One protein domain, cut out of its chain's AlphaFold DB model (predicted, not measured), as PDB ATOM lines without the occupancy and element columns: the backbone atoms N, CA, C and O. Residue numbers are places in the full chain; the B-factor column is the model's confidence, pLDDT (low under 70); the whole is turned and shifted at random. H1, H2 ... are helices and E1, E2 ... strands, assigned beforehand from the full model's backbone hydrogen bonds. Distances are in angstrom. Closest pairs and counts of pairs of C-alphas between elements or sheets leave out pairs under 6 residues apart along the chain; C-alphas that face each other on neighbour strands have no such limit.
ATOM      1  N   PHE A   7     153.069 126.427 328.029       98.62
ATOM      2  CA  PHE A   7     152.328 127.540 327.463       98.62
ATOM      3  C   PHE A   7     150.858 127.148 327.405       98.62
ATOM      4  O   PHE A   7     150.528 126.033 327.005       98.62
ATOM      5  N   ILE A   8     149.977 128.048 327.830       97.69
ATOM      6  CA  ILE A   8     148.536 127.804 327.853       97.69
ATOM      7  C   ILE A   8     147.856 129.009 327.227       97.69
ATOM      8  O   ILE A   8     148.088 130.141 327.652       97.69
ATOM      9  N   GLY A   9     147.034 128.782 326.212       95.94
ATOM     10  CA  GLY A   9     146.301 129.867 325.577       95.94
ATOM     11  C   GLY A   9     145.715 129.471 324.238       95.94
ATOM     12  O   GLY A   9     145.428 128.306 324.001       95.94
ATOM     13  N   LEU A  10     145.503 130.461 323.380       95.62
ATOM     14  CA  LEU A  10     144.799 130.305 322.114       95.62
ATOM     15  C   LEU A  10     145.702 129.736 321.007       95.62
ATOM     16  O   LEU A  10     146.831 130.205 320.850       95.62
ATOM     17  N   THR A  11     145.148 128.808 320.225       97.75
ATOM     18  CA  THR A  11     145.602 128.437 318.877       97.75
ATOM     19  C   THR A  11     144.664 129.071 317.853       97.75
ATOM     20  O   THR A  11     143.443 128.970 317.988       97.75
ATOM     21  N   THR A  12     145.218 129.707 316.826       98.00
ATOM     22  CA  THR A  12     144.472 130.241 315.678       98.00
ATOM     23  C   THR A  12     144.960 129.616 314.378       98.00
ATOM     24  O   THR A  12     146.043 129.038 314.325       98.00
ATOM     25  N   ILE A  13     144.153 129.735 313.325       98.50
ATOM     26  CA  ILE A  13     144.619 129.561 311.950       98.50
ATOM     27  C   ILE A  13     144.736 130.947 311.330       98.50
ATOM     28  O   ILE A  13     143.734 131.645 311.135       98.50
ATOM     29  N   ASP A  14     145.966 131.334 311.030       98.31
ATOM     30  CA  ASP A  14     146.296 132.631 310.467       98.31
ATOM     31  C   ASP A  14     146.353 132.499 308.942       98.31
ATOM     32  O   ASP A  14     147.128 131.719 308.393       98.31
ATOM     33  N   ILE A  15     145.512 133.259 308.241       98.31
ATOM     34  CA  ILE A  15     145.516 133.361 306.781       98.31
ATOM     35  C   ILE A  15     146.212 134.670 306.429       98.31
ATOM     36  O   ILE A  15     145.629 135.751 306.567       98.31
ATOM     37  N   GLN A  16     147.465 134.576 305.997       97.94
ATOM     38  CA  GLN A  16     148.343 135.716 305.784       97.94
ATOM     39  C   GLN A  16     148.346 136.144 304.315       97.94
ATOM     40  O   GLN A  16     148.820 135.440 303.426       97.94
ATOM     41  N   TYR A  17     147.876 137.363 304.073       97.81
ATOM     42  CA  TYR A  17     147.971 138.060 302.798       97.81
ATOM     43  C   TYR A  17     149.053 139.131 302.857       97.81
ATOM     44  O   TYR A  17     149.204 139.833 303.859       97.81
ATOM     45  N   PHE A  18     149.746 139.319 301.738       97.12
ATOM     46  CA  PHE A  18     150.647 140.446 301.533       97.12
ATOM     47  C   PHE A  18     150.098 141.358 300.438       97.12
ATOM     48  O   PHE A  18     149.745 140.898 299.347       97.12
ATOM     49  N   VAL A  19     150.045 142.652 300.738       96.25
ATOM     50  CA  VAL A  19     149.672 143.726 299.808       96.25
ATOM     51  C   VAL A  19     150.801 144.746 299.753       96.25
ATOM     52  O   VAL A  19     151.546 144.888 300.715       96.25
ATOM     53  N   GLU A  20     150.947 145.473 298.648       93.62
ATOM     54  CA  GLU A  20     151.933 146.561 298.582       93.62
ATOM     55  C   GLU A  20     151.581 147.676 299.577       93.62
ATOM     56  O   GLU A  20     152.412 148.078 300.384       93.62
ATOM     57  N   GLN A  21     150.315 148.089 299.565       93.56
ATOM     58  CA  GLN A  21     149.717 149.054 300.480       93.56
ATOM     59  C   GLN A  21     148.293 148.611 300.826       93.56
ATOM     60  O   GLN A  21     147.662 147.868 300.062       93.56
ATOM     61  N   PHE A  22     147.761 149.075 301.955       95.25
ATOM     62  CA  PHE A  22     146.377 148.779 302.314       95.25
ATOM     63  C   PHE A  22     145.399 149.364 301.285       95.25
ATOM     64  O   PHE A  22     145.605 150.481 300.804       95.25
ATOM     65  N   PRO A  23     144.347 148.616 300.910       92.56
ATOM     66  CA  PRO A  23     143.371 149.112 299.960       92.56
ATOM     67  C   PRO A  23     142.460 150.161 300.587       92.56
ATOM     68  O   PRO A  23     142.067 150.060 301.748       92.56
ATOM     69  N   GLU A  24     142.027 151.099 299.754       94.44
ATOM     70  CA  GLU A  24     140.863 151.926 300.052       94.44
ATOM     71  C   GLU A  24     139.595 151.062 300.207       94.44
ATOM     72  O   GLU A  24     139.513 149.961 299.637       94.44
ATOM     73  N   PRO A  34     147.758 133.280 299.616       97.44
ATOM     74  CA  PRO A  34     148.049 133.502 301.022       97.44
ATOM     75  C   PRO A  34     148.771 132.296 301.614       97.44
ATOM     76  O   PRO A  34     148.568 131.165 301.163       97.44
ATOM     77  N   ASP A  35     149.535 132.548 302.666       97.88
ATOM     78  CA  ASP A  35     150.018 131.484 303.535       97.88
ATOM     79  C   ASP A  35     148.928 131.137 304.553       97.88
ATOM     80  O   ASP A  35     148.172 132.007 305.001       97.88
ATOM     81  N   ILE A  36     148.836 129.860 304.908       98.25
ATOM     82  CA  ILE A  36     147.981 129.371 305.991       98.25
ATOM     83  C   ILE A  36     148.923 128.851 307.067       98.25
ATOM     84  O   ILE A  36     149.746 127.984 306.788       98.25
ATOM     85  N   LEU A  37     148.825 129.417 308.264       98.25
ATOM     86  CA  LEU A  37     149.782 129.225 309.347       98.25
ATOM     87  C   LEU A  37     149.049 128.871 310.640       98.25
ATOM     88  O   LEU A  37     147.910 129.290 310.855       98.25
ATOM     89  N   VAL A  38     149.718 128.136 311.523       98.44
ATOM     90  CA  VAL A  38     149.277 128.013 312.912       98.44
ATOM     91  C   VAL A  38     149.700 129.269 313.663       98.44
ATOM     92  O   VAL A  38     150.838 129.721 313.558       98.44
ATOM     93  N   GLY A  39     148.762 129.854 314.400       97.69
ATOM     94  CA  GLY A  39     148.966 131.101 315.119       97.69
ATOM     95  C   GLY A  39     148.434 131.061 316.543       97.69
ATOM     96  O   GLY A  39     148.076 130.019 317.098       97.69
ATOM     97  N   GLY A  40     148.367 132.248 317.136       97.12
ATOM     98  CA  GLY A  40     147.910 132.466 318.501       97.12
ATOM     99  C   GLY A  40     149.067 132.864 319.422       97.12
ATOM    100  O   GLY A  40     150.165 132.314 319.315       97.12
ATOM    101  N   PRO A  41     148.876 133.821 320.353       97.06
ATOM    102  CA  PRO A  41     149.980 134.343 321.161       97.06
ATOM    103  C   PRO A  41     150.735 133.268 321.953       97.06
ATOM    104  O   PRO A  41     151.963 133.287 322.010       97.06
ATOM    105  N   ALA A  42     150.008 132.317 322.548       98.06
ATOM    106  CA  ALA A  42     150.605 131.242 323.333       98.06
ATOM    107  C   ALA A  42     151.268 130.175 322.448       98.06
ATOM    108  O   ALA A  42     152.353 129.713 322.797       98.06
ATOM    109  N   ALA A  43     150.667 129.840 321.301       98.44
ATOM    110  CA  ALA A  43     151.256 128.928 320.321       98.44
ATOM    111  C   ALA A  43     152.587 129.483 319.786       98.44
ATOM    112  O   ALA A  43     153.618 128.822 319.881       98.44
ATOM    113  N   ASN A  44     152.604 130.750 319.357       98.50
ATOM    114  CA  ASN A  44     153.812 131.419 318.867       98.50
ATOM    115  C   ASN A  44     154.912 131.474 319.938       98.50
ATOM    116  O   ASN A  44     156.087 131.253 319.640       98.50
ATOM    117  N   ALA A  45     154.547 131.733 321.199       98.69
ATOM    118  CA  ALA A  45     155.494 131.701 322.311       98.69
ATOM    119  C   ALA A  45     156.051 130.288 322.560       98.69
ATOM    120  O   ALA A  45     157.253 130.144 322.795       98.69
ATOM    121  N   ALA A  46     155.211 129.250 322.465       98.75
ATOM    122  CA  ALA A  46     155.629 127.859 322.601       98.75
ATOM    123  C   ALA A  46     156.596 127.446 321.487       98.75
ATOM    124  O   ALA A  46     157.640 126.866 321.783       98.75
ATOM    125  N   VAL A  47     156.303 127.805 320.233       98.62
ATOM    126  CA  VAL A  47     157.174 127.550 319.073       98.62
ATOM    127  C   VAL A  47     158.506 128.286 319.216       98.62
ATOM    128  O   VAL A  47     159.567 127.678 319.070       98.62
ATOM    129  N   ALA A  48     158.490 129.572 319.583       98.69
ATOM    130  CA  ALA A  48     159.712 130.345 319.807       98.69
ATOM    131  C   ALA A  48     160.569 129.748 320.938       98.69
ATOM    132  O   ALA A  48     161.785 129.593 320.799       98.69
ATOM    133  N   PHE A  49     159.938 129.351 322.046       98.62
ATOM    134  CA  PHE A  49     160.622 128.658 323.133       98.62
ATOM    135  C   PHE A  49     161.179 127.307 322.675       98.62
ATOM    136  O   PHE A  49     162.335 126.999 322.962       98.62
ATOM    137  N   ALA A  50     160.398 126.512 321.941       98.50
ATOM    138  CA  ALA A  50     160.810 125.207 321.440       98.50
ATOM    139  C   ALA A  50     162.001 125.310 320.486       98.50
ATOM    140  O   ALA A  50     162.921 124.497 320.584       98.50
ATOM    141  N   HIS A  51     162.033 126.335 319.633       98.38
ATOM    142  CA  HIS A  51     163.156 126.623 318.749       98.38
ATOM    143  C   HIS A  51     164.460 126.842 319.535       98.38
ATOM    144  O   HIS A  51     165.497 126.282 319.183       98.38
ATOM    145  N   LEU A  52     164.404 127.593 320.641       98.12
ATOM    146  CA  LEU A  52     165.573 127.922 321.467       98.12
ATOM    147  C   LEU A  52     165.951 126.823 322.480       98.12
ATOM    148  O   LEU A  52     167.117 126.697 322.854       98.12
ATOM    149  N   ASN A  53     164.983 126.035 322.952       98.00
ATOM    150  CA  ASN A  53     165.154 125.041 324.023       98.00
ATOM    151  C   ASN A  53     165.150 123.578 323.528       98.00
ATOM    152  O   ASN A  53     165.375 122.645 324.314       98.00
ATOM    153  N   ASN A  54     164.906 123.371 322.232       97.62
ATOM    154  CA  ASN A  54     164.675 122.069 321.609       97.62
ATOM    155  C   ASN A  54     163.454 121.346 322.215       97.62
ATOM    156  O   ASN A  54     163.554 120.191 322.640       97.62
ATOM    157  N   GLY A  55     162.342 122.080 322.317       98.31
ATOM    158  CA  GLY A  55     161.013 121.587 322.695       98.31
ATOM    159  C   GLY A  55     160.255 122.455 323.711       98.31
ATOM    160  O   GLY A  55     160.864 123.189 324.500       98.31
ATOM    161  N   ALA A  56     158.925 122.345 323.693       98.62
ATOM    162  CA  ALA A  56     157.989 123.015 324.602       98.62
ATOM    163  C   ALA A  56     156.759 122.135 324.882       98.62
ATOM    164  O   ALA A  56     156.463 121.230 324.106       98.62
ATOM    165  N   PHE A  57     156.025 122.431 325.956       98.75
ATOM    166  CA  PHE A  57     154.679 121.904 326.183       98.75
ATOM    167  C   PHE A  57     153.662 123.005 325.905       98.75
ATOM    168  O   PHE A  57     153.824 124.131 326.381       98.75
ATOM    169  N   PHE A  58     152.606 122.681 325.173       98.69
ATOM    170  CA  PHE A  58     151.556 123.629 324.835       98.69
ATOM    171  C   PHE A  58     150.184 123.009 325.072       98.69
ATOM    172  O   PHE A  58     149.918 121.897 324.625       98.69
ATOM    173  N   ALA A  59     149.316 123.733 325.771       97.75
ATOM    174  CA  ALA A  59     147.923 123.363 325.963       97.75
ATOM    175  C   ALA A  59     147.007 124.444 325.381       97.75
ATOM    176  O   ALA A  59     147.141 125.630 325.697       97.75
ATOM    177  N   SER A  60     146.057 124.029 324.553       97.00
ATOM    178  CA  SER A  60     145.050 124.914 323.965       97.00
ATOM    179  C   SER A  60     143.743 124.178 323.762       97.00
ATOM    180  O   SER A  60     143.713 122.956 323.778       97.00
ATOM    181  N   ALA A  61     142.666 124.923 323.554       95.62
ATOM    182  CA  ALA A  61     141.401 124.375 323.113       95.62
ATOM    183  C   ALA A  61     141.235 124.645 321.616       95.62
ATOM    184  O   ALA A  61     140.913 125.768 321.228       95.62
ATOM    185  N   PHE A  62     141.484 123.627 320.793       96.06
ATOM    186  CA  PHE A  62     141.389 123.734 319.336       96.06
ATOM    187  C   PHE A  62     140.186 122.958 318.797       96.06
ATOM    188  O   PHE A  62     139.377 123.495 318.037       96.06
ATOM    189  N   GLY A  63     140.023 121.728 319.276       95.06
ATOM    190  CA  GLY A  63     138.911 120.852 318.957       95.06
ATOM    191  C   GLY A  63     139.020 120.187 317.591       95.06
ATOM    192  O   GLY A  63     139.850 120.517 316.746       95.06
ATOM    193  N   ASN A  64     138.125 119.233 317.364       95.06
ATOM    194  CA  ASN A  64     138.051 118.473 316.129       95.06
ATOM    195  C   ASN A  64     137.516 119.345 314.981       95.06
ATOM    196  O   ASN A  64     136.342 119.735 314.972       95.06
ATOM    197  N   ASN A  65     138.374 119.630 314.000       95.94
ATOM    198  CA  ASN A  65     138.024 120.370 312.791       95.94
ATOM    199  C   ASN A  65     138.932 120.021 311.607       95.94
ATOM    200  O   ASN A  65     139.844 119.204 311.710       95.94
ATOM    201  N   SER A  66     138.674 120.647 310.459       96.88
ATOM    202  CA  SER A  66     139.376 120.357 309.204       96.88
ATOM    203  C   SER A  66     140.866 120.721 309.199       96.88
ATOM    204  O   SER A  66     141.570 120.281 308.298       96.88
ATOM    205  N   PHE A  67     141.350 121.491 310.177       97.88
ATOM    206  CA  PHE A  67     142.760 121.858 310.330       97.88
ATOM    207  C   PHE A  67     143.486 121.032 311.404       97.88
ATOM    208  O   PHE A  67     144.656 121.292 311.655       97.88
ATOM    209  N   ASP A  68     142.845 120.037 312.030       95.94
ATOM    210  CA  ASP A  68     143.455 119.258 313.122       95.94
ATOM    211  C   ASP A  68     144.777 118.595 312.705       95.94
ATOM    212  O   ASP A  68     145.789 118.765 313.379       95.94
ATOM    213  N   ALA A  69     144.806 117.922 311.550       96.88
ATOM    214  CA  ALA A  69     146.034 117.308 311.036       96.88
ATOM    215  C   ALA A  69     147.135 118.347 310.765       96.88
ATOM    216  O   ALA A  69     148.273 118.142 311.168       96.88
ATOM    217  N   PHE A  70     146.773 119.479 310.154       98.25
ATOM    218  CA  PHE A  70     147.695 120.580 309.858       98.25
ATOM    219  C   PHE A  70     148.320 121.170 311.132       98.25
ATOM    220  O   PHE A  70     149.528 121.361 311.199       98.25
ATOM    221  N   VAL A  71     147.511 121.408 312.170       98.25
ATOM    222  CA  VAL A  71     147.997 121.933 313.456       98.25
ATOM    223  C   VAL A  71     148.891 120.929 314.178       98.25
ATOM    224  O   VAL A  71     149.892 121.314 314.779       98.25
ATOM    225  N   ARG A  72     148.539 119.640 314.136       98.06
ATOM    226  CA  ARG A  72     149.360 118.586 314.746       98.06
ATOM    227  C   ARG A  72     150.717 118.472 314.064       98.06
ATOM    228  O   ARG A  72     151.718 118.422 314.768       98.06
ATOM    229  N   GLU A  73     150.745 118.491 312.735       98.44
ATOM    230  CA  GLU A  73     151.980 118.444 311.949       98.44
ATOM    231  C   GLU A  73     152.887 119.647 312.255       98.44
ATOM    232  O   GLU A  73     154.050 119.452 312.600       98.44
ATOM    233  N   ASP A  74     152.351 120.875 312.267       98.50
ATOM    234  CA  ASP A  74     153.119 122.085 312.605       98.50
ATOM    235  C   ASP A  74     153.752 122.004 314.009       98.50
ATOM    236  O   ASP A  74     154.941 122.287 314.207       98.50
ATOM    237  N   PHE A  75     152.991 121.541 315.006       98.56
ATOM    238  CA  PHE A  75     153.517 121.368 316.359       98.56
ATOM    239  C   PHE A  75     154.532 120.226 316.470       98.56
ATOM    240  O   PHE A  75     155.518 120.359 317.200       98.56
ATOM    241  N   GLU A  76     154.364 119.137 315.726       98.38
ATOM    242  CA  GLU A  76     155.358 118.065 315.653       98.38
ATOM    243  C   GLU A  76     156.674 118.558 315.031       98.38
ATOM    244  O   GLU A  76     157.741 118.385 315.632       98.38
ATOM    245  N   GLU A  77     156.612 119.254 313.892       98.44
ATOM    246  CA  GLU A  77     157.775 119.826 313.200       98.44
ATOM    247  C   GLU A  77     158.515 120.858 314.061       98.44
ATOM    248  O   GLU A  77     159.752 120.913 314.090       98.44
ATOM    249  N   THR A  78     157.773 121.647 314.841       98.44
ATOM    250  CA  THR A  78     158.337 122.649 315.757       98.44
ATOM    251  C   THR A  78     158.753 122.075 317.117       98.44
ATOM    252  O   THR A  78     159.353 122.790 317.927       98.44
ATOM    253  N   ARG A  79     158.551 120.768 317.353       98.38
ATOM    254  CA  ARG A  79     158.852 120.048 318.611       98.38
ATOM    255  C   ARG A  79     158.044 120.563 319.807       98.38
ATOM    256  O   ARG A  79     158.513 120.538 320.952       98.38
ATOM    257  N   VAL A  80     156.834 121.035 319.552       98.69
ATOM    258  CA  VAL A  80     155.851 121.424 320.558       98.69
ATOM    259  C   VAL A  80     154.982 120.212 320.895       98.69
ATOM    260  O   VAL A  80     154.282 119.660 320.056       98.69
ATOM    261  N   GLN A  81     155.001 119.793 322.159       98.50
ATOM    262  CA  GLN A  81     154.097 118.757 322.655       98.50
ATOM    263  C   GLN A  81     152.731 119.381 322.925       98.50
ATOM    264  O   GLN A  81     152.534 120.037 323.953       98.50
ATOM    265  N   PHE A  82     151.810 119.203 321.979       98.25
ATOM    266  CA  PHE A  82     150.483 119.803 322.020       98.25
ATOM    267  C   PHE A  82     149.464 118.919 322.751       98.25
ATOM    268  O   PHE A  82     149.282 117.745 322.433       98.25
ATOM    269  N   THR A  83     148.773 119.505 323.727       97.50
ATOM    270  CA  THR A  83     147.597 118.936 324.392       97.50
ATOM    271  C   THR A  83     146.367 119.750 324.012       97.50
ATOM    272  O   THR A  83     146.234 120.906 324.420       97.50
ATOM    273  N   ASP A  84     145.459 119.137 323.257       96.50
ATOM    274  CA  ASP A  84     144.163 119.737 322.959       96.50
ATOM    275  C   ASP A  84     143.182 119.462 324.103       96.50
ATOM    276  O   ASP A  84     142.826 118.317 324.380       96.50
ATOM    277  N   LEU A  85     142.754 120.527 324.773       95.75
ATOM    278  CA  LEU A  85     141.857 120.486 325.922       95.75
ATOM    279  C   LEU A  85     140.434 120.058 325.550       95.75
ATOM    280  O   LEU A  85     139.662 119.728 326.448       95.75
ATOM    281  N   ILE A  86     140.073 120.102 324.266       95.38
ATOM    282  CA  ILE A  86     138.725 119.795 323.766       95.38
ATOM    283  C   ILE A  86     138.762 118.932 322.492       95.38
ATOM    284  O   ILE A  86     137.903 119.067 321.623       95.38
ATOM    285  N   GLY A  87     139.781 118.083 322.336       94.69
ATOM    286  CA  GLY A  87     140.066 117.381 321.078       94.69
ATOM    287  C   GLY A  87     138.945 116.477 320.545       94.69
ATOM    288  O   GLY A  87     138.900 116.212 319.343       94.69
ATOM    289  N   MET A  88     138.016 116.014 321.389       93.25
ATOM    290  CA  MET A  88     136.853 115.225 320.960       93.25
ATOM    291  C   MET A  88     135.651 116.097 320.562       93.25
ATOM    292  O   MET A  88     134.744 115.626 319.866       93.25
ATOM    293  N   GLN A  89     135.622 117.366 320.963       94.56
ATOM    294  CA  GLN A  89     134.560 118.304 320.618       94.56
ATOM    295  C   GLN A  89     134.752 118.877 319.218       94.56
ATOM    296  O   GLN A  89     135.802 119.416 318.878       94.56
ATOM    297  N   LYS A  90     133.687 118.853 318.411       94.81
ATOM    298  CA  LYS A  90     133.658 119.574 317.134       94.81
ATOM    299  C   LYS A  90     133.608 121.078 317.389       94.81
ATOM    300  O   LYS A  90     132.598 121.586 317.881       94.81
ATOM    301  N   LYS A  91     134.666 121.792 317.013       93.44
ATOM    302  CA  LYS A  91     134.759 123.251 317.137       93.44
ATOM    303  C   LYS A  91     135.443 123.841 315.924       93.44
ATOM    304  O   LYS A  91     136.482 123.355 315.512       93.44
ATOM    305  N   ASN A  92     134.873 124.905 315.368       92.75
ATOM    306  CA  ASN A  92     135.561 125.653 314.322       92.75
ATOM    307  C   ASN A  92     136.809 126.327 314.910       92.75
ATOM    308  O   ASN A  92     136.734 126.832 316.034       92.75
ATOM    309  N   PRO A  93     137.922 126.373 314.162       94.81
ATOM    310  CA  PRO A  93     139.105 127.081 314.617       94.81
ATOM    311  C   PRO A  93     138.820 128.580 314.693       94.81
ATOM    312  O   PRO A  93     138.045 129.121 313.898       94.81
ATOM    313  N   VAL A  94     139.508 129.272 315.602       96.81
ATOM    314  CA  VAL A  94     139.573 130.731 315.538       96.81
ATOM    315  C   VAL A  94     140.429 131.109 314.336       96.81
ATOM    316  O   VAL A  94     141.601 130.738 314.253       96.81
ATOM    317  N   LEU A  95     139.837 131.840 313.397       97.62
ATOM    318  CA  LEU A  95     140.536 132.334 312.217       97.62
ATOM    319  C   LEU A  95     141.069 133.744 312.468       97.62
ATOM    320  O   LEU A  95     140.383 134.590 313.051       97.62
ATOM    321  N   ALA A  96     142.268 134.015 311.968       98.00
ATOM    322  CA  ALA A  96     142.809 135.359 311.862       98.00
ATOM    323  C   ALA A  96     143.153 135.642 310.399       98.00
ATOM    324  O   ALA A  96     144.076 135.066 309.836       98.00
ATOM    325  N   SER A  97     142.407 136.534 309.750       97.94
ATOM    326  CA  SER A  97     142.804 137.044 308.433       97.94
ATOM    327  C   SER A  97     143.777 138.193 308.639       97.94
ATOM    328  O   SER A  97     143.382 139.254 309.127       97.94
ATOM    329  N   VAL A  98     145.040 137.969 308.289       97.69
ATOM    330  CA  VAL A  98     146.125 138.930 308.478       97.69
ATOM    331  C   VAL A  98     146.474 139.539 307.130       97.69
ATOM    332  O   VAL A  98     146.818 138.833 306.188       97.69
ATOM    333  N   ILE A  99     146.380 140.860 307.018       97.69
ATOM    334  CA  ILE A  99     146.815 141.598 305.835       97.69
ATOM    335  C   ILE A  99     148.025 142.415 306.250       97.69
ATOM    336  O   ILE A  99     147.892 143.295 307.099       97.69
ATOM    337  N   THR A 100     149.177 142.141 305.643       97.56
ATOM    338  CA  THR A 100     150.431 142.851 305.922       97.56
ATOM    339  C   THR A 100     150.844 143.705 304.728       97.56
ATOM    340  O   THR A 100     150.836 143.247 303.583       97.56
ATOM    341  N   SER A 101     151.208 144.954 305.010       96.38
ATOM    342  CA  SER A 101     151.744 145.909 304.044       96.38
ATOM    343  C   SER A 101     153.224 145.633 303.776       96.38
ATOM    344  O   SER A 101     154.040 145.605 304.696       96.38
ATOM    345  N   GLY A 102     153.590 145.457 302.509       93.69
ATOM    346  CA  GLY A 102     154.973 145.257 302.082       93.69
ATOM    347  C   GLY A 102     155.835 146.519 302.175       93.69
ATOM    348  O   GLY A 102     157.056 146.406 302.210       93.69
ATOM    349  N   GLN A 103     155.226 147.708 302.236       93.06
ATOM    350  CA  GLN A 103     155.962 148.973 302.337       93.06
ATOM    351  C   GLN A 103     156.556 149.217 303.728       93.06
ATOM    352  O   GLN A 103     157.633 149.798 303.837       93.06
ATOM    353  N   ASN A 104     155.854 148.809 304.789       94.19
ATOM    354  CA  ASN A 104     156.225 149.160 306.163       94.19
ATOM    355  C   ASN A 104     156.087 148.016 307.182       94.19
ATOM    356  O   ASN A 104     156.508 148.178 308.323       94.19
ATOM    357  N   GLY A 105     155.534 146.863 306.793       94.88
ATOM    358  CA  GLY A 105     155.342 145.716 307.682       94.88
ATOM    359  C   GLY A 105     154.156 145.841 308.645       94.88
ATOM    360  O   GLY A 105     153.943 144.933 309.452       94.88
ATOM    361  N   ASP A 106     153.366 146.916 308.563       97.25
ATOM    362  CA  ASP A 106     152.144 147.047 309.355       97.25
ATOM    363  C   ASP A 106     151.141 145.966 308.970       97.25
ATOM    364  O   ASP A 106     151.085 145.522 307.817       97.25
ATOM    365  N   ARG A 107     150.299 145.575 309.931       96.44
ATOM    366  CA  ARG A 107     149.295 144.534 309.724       96.44
ATOM    367  C   ARG A 107     147.932 144.905 310.286       96.44
ATOM    368  O   ARG A 107     147.832 145.441 311.387       96.44
ATOM    369  N   ASN A 108     146.894 144.528 309.550       96.75
ATOM    370  CA  ASN A 108     145.516 144.506 310.021       96.75
ATOM    371  C   ASN A 108     145.084 143.054 310.211       96.75
ATOM    372  O   ASN A 108     145.333 142.221 309.340       96.75
ATOM    373  N   ILE A 109     144.448 142.758 311.344       97.00
ATOM    374  CA  ILE A 109     144.015 141.404 311.695       97.00
ATOM    375  C   ILE A 109     142.512 141.415 311.935       97.00
ATOM    376  O   ILE A 109     142.023 142.138 312.800       97.00
ATOM    377  N   PHE A 110     141.794 140.577 311.196       97.50
ATOM    378  CA  PHE A 110     140.378 140.310 311.421       97.50
ATOM    379  C   PHE A 110     140.238 138.953 312.095       97.50
ATOM    380  O   PHE A 110     140.647 137.936 311.537       97.50
ATOM    381  N   THR A 111     139.678 138.944 313.298       97.19
ATOM    382  CA  THR A 111     139.493 137.739 314.109       97.19
ATOM    383  C   THR A 111     138.287 137.911 315.033       97.19
ATOM    384  O   THR A 111     137.650 138.966 315.038       97.19
ATOM    385  N   HIS A 112     137.960 136.883 315.811       94.00
ATOM    386  CA  HIS A 112     136.888 136.912 316.798       94.00
ATOM    387  C   HIS A 112     137.344 136.277 318.113       94.00
ATOM    388  O   HIS A 112     138.308 135.514 318.154       94.00
TER     389      HIS A 112
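What this domain is: This is residues 7 to 24 and 34 to 112 of the 123 residues of the protein "PfkB family carbohydrate kinase" of Mariniphaga anaerophila (UniProt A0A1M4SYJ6). A strongly twisted four-stranded sheet reaches out from a head in which H1 and H2 cover one side of the parallel strand pair E3 and E4. E2, with H2 over it, lies at the head, while the far end holds the turn of the E5-E6 hairpin and, farther out, the stretch after E1 that runs to Glu 24 at the cut. The printed part has 97 residues, in order E1, E2, H1, E3, H2, E4, E5, E6; the large sheet, E2-E1-E5-E6, is mixed, and so is the class, helices and strands. It is compact, with a radius of gyration of the C-alphas of 14.3 A and spans of 42 by 33 by 19 A.

How they stand to each other: Inner strands E1, residues 12 to 19, and E5, residues 94 to 101, are parallel, with N 15 and O 96 2.8 A apart. Edge strand E2, residues 35 to 39, is antiparallel to E1, with N 14 to O 37 at 2.8 A. Edge strand E6, residues 107 to 110, forms a hairpin with E5, with N 99 to O 108 at 2.9 A. H2, residues 68 to 77, is over E2; the closest C-alphas, Val 38 and Val 71, are 6.2 A apart. H1, residues 41 to 53, only grazes this sheet. E3, residues 56 to 60, and E4, residues 80 to 84, are parallel, with N 83 to O 58 at 2.8 A; E3, H2 and E4 form a strand-helix-strand unit, parallel strands joined through a helix, with a right-handed crossover. The closest C-alphas of H1 and E3, Ala 50 and Ala 56, are 4.8 A apart; those of H2 and E4, Phe 75 and Phe 82, 6.6 A. H1 and H2 are close but not clearly touching, Val 47 to Phe 75 being 7.7 A between C-alphas, at a shallow tilt of 28 degrees, the same way. In both helices every O i to N i+4 pair is within hydrogen-bond range.

Where its parts are: E1 begins at C-alpha 12 (144.472, 130.241, 315.678) and spans 21.5 A; E5 spans 22.6 A, H1 18.0 A and H2 14.3 A. E2 spans 11.6 A, E3 13.1 A, E4 12.1 A and E6 10.0 A, ending at C-alpha 110 (140.378, 140.310, 311.421).

The domain as a whole: The C-alphas of Glu 24 and Asn 54 are the farthest apart, 43.9 A. Residues 25 to 33 are not printed, and C-alphas 24 and 34 across this cut are 19.8 A apart. Of the links printed whole, none is long. No printed residue is under pLDDT 70.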